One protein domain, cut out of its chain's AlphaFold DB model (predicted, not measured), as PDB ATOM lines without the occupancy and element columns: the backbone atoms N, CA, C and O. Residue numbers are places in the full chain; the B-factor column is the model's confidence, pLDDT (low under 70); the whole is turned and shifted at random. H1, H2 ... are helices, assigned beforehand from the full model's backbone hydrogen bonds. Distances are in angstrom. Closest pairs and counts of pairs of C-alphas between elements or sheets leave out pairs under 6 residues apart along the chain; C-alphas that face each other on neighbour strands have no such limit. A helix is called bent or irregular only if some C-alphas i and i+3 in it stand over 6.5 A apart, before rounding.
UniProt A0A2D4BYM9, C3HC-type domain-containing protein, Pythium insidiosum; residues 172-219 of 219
ATOM      1  N   LEU A 172     126.719 121.127 160.531       72.62
ATOM      2  CA  LEU A 172     127.388 122.270 159.925       72.62
ATOM      3  C   LEU A 172     127.242 122.178 158.408       72.62
ATOM      4  O   LEU A 172     127.574 121.159 157.803       72.62
ATOM      5  N   SER A 173     126.789 123.263 157.788       72.81
ATOM      6  CA  SER A 173     126.823 123.370 156.330       72.81
ATOM      7  C   SER A 173     128.278 123.312 155.824       72.81
ATOM      8  O   SER A 173     129.195 123.702 156.556       72.81
ATOM      9  N   PRO A 174     128.537 122.886 154.571       77.50
ATOM     10  CA  PRO A 174     129.887 122.874 154.003       77.50
ATOM     11  C   PRO A 174     130.715 124.160 154.227       77.50
ATOM     12  O   PRO A 174     131.876 124.036 154.624       77.50
ATOM     13  N   PRO A 175     130.177 125.391 154.059       77.12
ATOM     14  CA  PRO A 175     130.942 126.605 154.357       77.12
ATOM     15  C   PRO A 175     131.275 126.755 155.848       77.12
ATOM     16  O   PRO A 175     132.351 127.243 156.180       77.12
ATOM     17  N   GLN A 176     130.410 126.298 156.753       73.69
ATOM     18  CA  GLN A 176     130.674 126.335 158.196       73.69
ATOM     19  C   GLN A 176     131.707 125.300 158.628       73.69
ATOM     20  O   GLN A 176     132.522 125.585 159.504       73.69
ATOM     21  N   VAL A 177     131.708 124.119 158.004       80.06
ATOM     22  CA  VAL A 177     132.773 123.126 158.194       80.06
ATOM     23  C   VAL A 177     134.109 123.717 157.758       80.06
ATOM     24  O   VAL A 177     135.081 123.637 158.506       80.06
ATOM     25  N   LEU A 178     134.151 124.358 156.584       84.31
ATOM     26  CA  LEU A 178     135.354 125.024 156.093       84.31
ATOM     27  C   LEU A 178     135.805 126.135 157.049       84.31
ATOM     28  O   LEU A 178     136.973 126.184 157.417       84.31
ATOM     29  N   GLU A 179     134.893 126.996 157.501       83.50
ATOM     30  CA  GLU A 179     135.224 128.067 158.441       83.50
ATOM     31  C   GLU A 179     135.762 127.519 159.773       83.50
ATOM     32  O   GLU A 179     136.780 127.998 160.279       83.50
ATOM     33  N   ALA A 180     135.124 126.489 160.334       81.50
ATOM     34  CA  ALA A 180     135.578 125.836 161.558       81.50
ATOM     35  C   ALA A 180     136.962 125.192 161.380       81.50
ATOM     36  O   ALA A 180     137.833 125.361 162.237       81.50
ATOM     37  N   LEU A 181     137.190 124.511 160.253       87.19
ATOM     38  CA  LEU A 181     138.481 123.926 159.898       87.19
ATOM     39  C   LEU A 181     139.563 125.006 159.807       87.19
ATOM     40  O   LEU A 181     140.615 124.869 160.425       87.19
ATOM     41  N   LEU A 182     139.300 126.099 159.087       91.81
ATOM     42  CA  LEU A 182     140.247 127.202 158.930       91.81
ATOM     43  C   LEU A 182     140.591 127.844 160.277       91.81
ATOM     44  O   LEU A 182     141.763 128.098 160.550       91.81
ATOM     45  N   ARG A 183     139.603 128.039 161.160       88.94
ATOM     46  CA  ARG A 183     139.844 128.534 162.526       88.94
ATOM     47  C   ARG A 183     140.738 127.587 163.328       88.94
ATOM     48  O   ARG A 183     141.651 128.050 164.007       88.94
ATOM     49  N   LEU A 184     140.504 126.278 163.246       88.94
ATOM     50  CA  LEU A 184     141.337 125.281 163.924       88.94
ATOM     51  C   LEU A 184     142.768 125.278 163.379       88.94
ATOM     52  O   LEU A 184     143.717 125.309 164.163       88.94
ATOM     53  N   VAL A 185     142.928 125.301 162.053       88.56
ATOM     54  CA  VAL A 185     144.238 125.394 161.399       88.56
ATOM     55  C   VAL A 185     144.965 126.654 161.856       88.56
ATOM     56  O   VAL A 185     146.125 126.560 162.247       88.56
ATOM     57  N   GLN A 186     144.288 127.802 161.901       90.50
ATOM     58  CA  GLN A 186     144.886 129.051 162.368       90.50
ATOM     59  C   GLN A 186     145.396 128.938 163.809       90.50
ATOM     60  O   GLN A 186     146.545 129.273 164.078       90.50
ATOM     61  N   VAL A 187     144.592 128.395 164.729       88.94
ATOM     62  CA  VAL A 187     145.002 128.190 166.131       88.94
ATOM     63  C   VAL A 187     146.233 127.285 166.229       88.94
ATOM     64  O   VAL A 187     147.151 127.553 167.010       88.94
ATOM     65  N   VAL A 188     146.263 126.212 165.439       85.25
ATOM     66  CA  VAL A 188     147.380 125.264 165.395       85.25
ATOM     67  C   VAL A 188     148.639 125.933 164.837       85.25
ATOM     68  O   VAL A 188     149.703 125.825 165.450       85.25
ATOM     69  N   VAL A 189     148.522 126.681 163.738       86.88
ATOM     70  CA  VAL A 189     149.621 127.449 163.136       86.88
ATOM     71  C   VAL A 189     150.151 128.492 164.120       86.88
ATOM     72  O   VAL A 189     151.356 128.538 164.361       86.88
ATOM     73  N   ASP A 190     149.278 129.254 164.780       89.38
ATOM     74  CA  ASP A 190     149.660 130.235 165.803       89.38
ATOM     75  C   ASP A 190     150.335 129.572 167.013       89.38
ATOM     76  O   ASP A 190     151.182 130.154 167.692       89.38
ATOM     77  N   SER A 191     149.954 128.340 167.348       87.25
ATOM     78  CA  SER A 191     150.654 127.555 168.366       87.25
ATOM     79  C   SER A 191     152.052 127.131 167.895       87.25
ATOM     80  O   SER A 191     152.964 127.097 168.714       87.25
ATOM     81  N   MET A 192     152.249 126.812 166.612       84.62
ATOM     82  CA  MET A 192     153.563 126.445 166.058       84.62
ATOM     83  C   MET A 192     154.501 127.641 165.901       84.62
ATOM     84  O   MET A 192     155.707 127.498 166.080       84.62
ATOM     85  N   THR A 193     153.979 128.825 165.575       84.19
ATOM     86  CA  THR A 193     154.800 130.042 165.483       84.19
ATOM     87  C   THR A 193     155.344 130.463 166.846       84.19
ATOM     88  O   THR A 193     156.456 130.979 166.923       84.19
ATOM     89  N   ARG A 194     154.596 130.193 167.924       87.81
ATOM     90  CA  ARG A 194     155.001 130.481 169.308       87.81
ATOM     91  C   ARG A 194     155.893 129.409 169.940       87.81
ATOM     92  O   ARG A 194     156.609 129.720 170.885       87.81
ATOM     93  N   ASP A 195     155.860 128.174 169.444       90.00
ATOM     94  CA  ASP A 195     156.574 127.039 170.037       90.00
ATOM     95  C   ASP A 195     157.376 126.260 168.984       90.00
ATOM     96  O   ASP A 195     156.844 125.468 168.196       90.00
ATOM     97  N   HIS A 196     158.694 126.471 169.006       84.81
ATOM     98  CA  HIS A 196     159.628 125.822 168.092       84.81
ATOM     99  C   HIS A 196     159.616 124.288 168.199       84.81
ATOM    100  O   HIS A 196     159.804 123.627 167.180       84.81
ATOM    101  N   LEU A 197     159.336 123.702 169.372       83.69
ATOM    102  CA  LEU A 197     159.272 122.245 169.534       83.69
ATOM    103  C   LEU A 197     158.060 121.670 168.804       83.69
ATOM    104  O   LEU A 197     158.177 120.662 168.105       83.69
ATOM    105  N   LYS A 198     156.906 122.344 168.900       80.50
ATOM    106  CA  LYS A 198     155.700 121.974 168.139       80.50
ATOM    107  C   LYS A 198     155.914 122.131 166.641       80.50
ATOM    108  O   LYS A 198     155.477 121.275 165.875       80.50
ATOM    109  N   ARG A 199     156.630 123.176 166.221       79.19
ATOM    110  CA  ARG A 199     157.012 123.374 164.819       79.19
ATOM    111  C   ARG A 199     157.904 122.238 164.310       79.19
ATOM    112  O   ARG A 199     157.632 121.684 163.249       79.19
ATOM    113  N   THR A 200     158.925 121.838 165.067       79.94
ATOM    114  CA  THR A 200     159.795 120.710 164.699       79.94
ATOM    115  C   THR A 200     159.035 119.384 164.684       79.94
ATOM    116  O   THR A 200     159.224 118.593 163.766       79.94
ATOM    117  N   ALA A 201     158.146 119.140 165.651       79.75
ATOM    118  CA  ALA A 201     157.299 117.948 165.671       79.75
ATOM    119  C   ALA A 201     156.371 117.882 164.447       79.75
ATOM    120  O   ALA A 201     156.246 116.824 163.835       79.75
ATOM    121  N   PHE A 202     155.790 119.012 164.036       74.94
ATOM    122  CA  PHE A 202     154.963 119.093 162.831       74.94
ATOM    123  C   PHE A 202     155.747 118.828 161.547       74.94
ATOM    124  O   PHE A 202     155.284 118.082 160.697       74.94
ATOM    125  N   HIS A 203     156.974 119.341 161.426       69.81
ATOM    126  CA  HIS A 203     157.837 119.005 160.287       69.81
ATOM    127  C   HIS A 203     158.172 117.507 160.192       69.81
ATOM    128  O   HIS A 203     158.545 117.031 159.122       69.81
ATOM    129  N   ARG A 204     158.036 116.756 161.293       73.25
ATOM    130  CA  ARG A 204     158.209 115.297 161.323       73.25
ATOM    131  C   ARG A 204     156.907 114.532 161.071       73.25
ATOM    132  O   ARG A 204     156.972 113.336 160.797       73.25
ATOM    133  N   LEU A 205     155.750 115.196 161.142       68.25
ATOM    134  CA  LEU A 205     154.465 114.642 160.720       68.25
ATOM    135  C   LEU A 205     154.426 114.614 159.189       68.25
ATOM    136  O   LEU A 205     154.019 115.560 158.523       68.25
ATOM    137  N   SER A 206     154.874 113.498 158.628       63.22
ATOM    138  CA  SER A 206     154.600 113.142 157.242       63.22
ATOM    139  C   SER A 206     153.220 112.492 157.186       63.22
ATOM    140  O   SER A 206     152.963 111.506 157.878       63.22
ATOM    141  N   ILE A 207     152.329 113.028 156.351       63.59
ATOM    142  CA  ILE A 207     151.191 112.239 155.885       63.59
ATOM    143  C   ILE A 207     151.795 111.195 154.954       63.59
ATOM    144  O   ILE A 207     152.321 111.547 153.897       63.59
ATOM    145  N   ALA A 208     151.788 109.929 155.371       63.91
ATOM    146  CA  ALA A 208     152.261 108.856 154.515       63.91
ATOM    147  C   ALA A 208     151.485 108.931 153.193       63.91
ATOM    148  O   ALA A 208     150.254 108.931 153.188       63.91
ATOM    149  N   THR A 209     152.187 109.009 152.067       57.47
ATOM    150  CA  THR A 209     151.570 109.036 150.732       57.47
ATOM    151  C   THR A 209     150.671 107.821 150.502       57.47
ATOM    152  O   THR A 209     149.637 107.935 149.853       57.47
ATOM    153  N   SER A 210     150.991 106.692 151.139       54.16
ATOM    154  CA  SER A 210     150.148 105.493 151.191       54.16
ATOM    155  C   SER A 210     148.854 105.654 152.002       54.16
ATOM    156  O   SER A 210     147.897 104.923 151.772       54.16
ATOM    157  N   ALA A 211     148.788 106.581 152.960       55.84
ATOM    158  CA  ALA A 211     147.559 106.896 153.689       55.84
ATOM    159  C   ALA A 211     146.628 107.791 152.858       55.84
ATOM    160  O   ALA A 211     145.416 107.613 152.915       55.84
ATOM    161  N   LEU A 212     147.183 108.700 152.045       55.72
ATOM    162  CA  LEU A 212     146.408 109.519 151.104       55.72
ATOM    163  C   LEU A 212     145.827 108.682 149.965       55.72
ATOM    164  O   LEU A 212     144.653 108.839 149.650       55.72
ATOM    165  N   SER A 213     146.609 107.756 149.399       55.50
ATOM    166  CA  SER A 213     146.104 106.860 148.353       55.50
ATOM    167  C   SER A 213     144.944 106.003 148.864       55.50
ATOM    168  O   SER A 213     143.955 105.861 148.172       55.50
ATOM    169  N   ARG A 214     144.972 105.525 150.116       58.41
ATOM    170  CA  ARG A 214     143.851 104.763 150.704       58.41
ATOM    171  C   ARG A 214     142.550 105.558 150.834       58.41
ATOM    172  O   ARG A 214     141.489 104.976 150.691       58.41
ATOM    173  N   VAL A 215     142.627 106.862 151.102       57.47
ATOM    174  CA  VAL A 215     141.438 107.733 151.205       57.47
ATOM    175  C   VAL A 215     140.857 108.054 149.822       57.47
ATOM    176  O   VAL A 215     139.664 108.314 149.701       57.47
ATOM    177  N   VAL A 216     141.692 108.040 148.780       57.28
ATOM    178  CA  VAL A 216     141.306 108.384 147.400       57.28
ATOM    179  C   VAL A 216     140.938 107.143 146.567       57.28
ATOM    180  O   VAL A 216     140.067 107.236 145.705       57.28
ATOM    181  N   ASP A 217     141.550 105.989 146.848       49.22
ATOM    182  CA  ASP A 217     141.432 104.737 146.085       49.22
ATOM    183  C   ASP A 217     140.493 103.693 146.724       49.22
ATOM    184  O   ASP A 217     140.479 102.541 146.278       49.22
ATOM    185  N   GLU A 218     139.700 104.034 147.748       46.12
ATOM    186  CA  GLU A 218     138.609 103.154 148.204       46.12
ATOM    187  C   GLU A 218     137.512 103.093 147.124       46.12
ATOM    188  O   GLU A 218     136.591 103.908 147.055       46.12
ATOM    189  N   LYS A 219     137.728 102.138 146.217       42.91
ATOM    190  CA  LYS A 219     136.959 101.789 145.023       42.91
ATOM    191  C   LYS A 219     135.658 101.067 145.355       42.91
ATOM    192  O   LYS A 219     135.678 100.214 146.271       42.91
TER     193      LYS A 219
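What this domain is: This is residues 172 to 219 of the 219 residues of the protein "C3HC-type domain-containing protein" of Pythium insidiosum (UniProt A0A2D4BYM9). The printed part is an open, flat bow of three helices laid end to end, with an empty middle: the long helix H1 makes one arm, the short H2 meets its end at a corner, and the short H3 follows after an extended link, heading back on the far side of the opening without reaching H1. The 48 residues have three named helices in the order H1, H2, H3 and no named strand, and the class is all helix. The whole is only just extended, close to loose, with a radius of gyration of the C-alphas of 14.5 A. The C-alphas span 41 by 30 by 8 A along their three main axes, a flat outline.

How they stand to each other: H1, residues 174 to 194, touches H2, residues 196 to 204, only at the corner by their link, with 4 pairs of C-alphas within 8 A. H1 touches H2 with residues 191 to 193 alone. The closest C-alphas of the two helices are those of Met 192 and Arg 199, 4.8 A apart. Their lines stand at a steep tilt of 58 degrees, and they run opposite ways. Their centres are 17.1 A apart. H3, residues 209 to 216, touches no helix: it is apart from H1, and apart from H2 as well, though it follows H2 in the chain. In H1, H2 and H3, every backbone O of residue i is within hydrogen-bond range of N of residue i+4 inside the helix.

Where its parts are: After Leu 172 and Ser 173, H1 begins at Pro 174, whose C-alpha is at (129.887, 122.874, 154.003), and ends at Arg 194, C-alpha at (155.001, 130.481, 169.308). It is the longest helix, with 21 residues and 30.4 A from first to last C-alpha. H2 runs from His 196 to Arg 204, 9 residues and 12.6 A. H3 runs from Thr 209 to Val 216, 8 residues and 10.8 A, and ends with C-alpha 216 at (141.306, 108.384, 147.400). No helix is bent.

The domain as a whole: The two C-alphas farthest apart are those of Arg 194 and Lys 219, at 41.7 A, while those of Leu 172 and Lys 219, the first and last printed, are 27.1 A apart. Lys 219 is the chain's last residue, and the printed part has no cut. Both links are tight, with 1 residue between H1 and H2 and 4 residues between H2 and H3. Residues 203 to 219, of which 209 to 216 belong to H3, stand free. The mean pLDDT of the printed part is 74.5; it is under 70 at residue 203 and at residues 205 to 219, and the mean of H3 is 56.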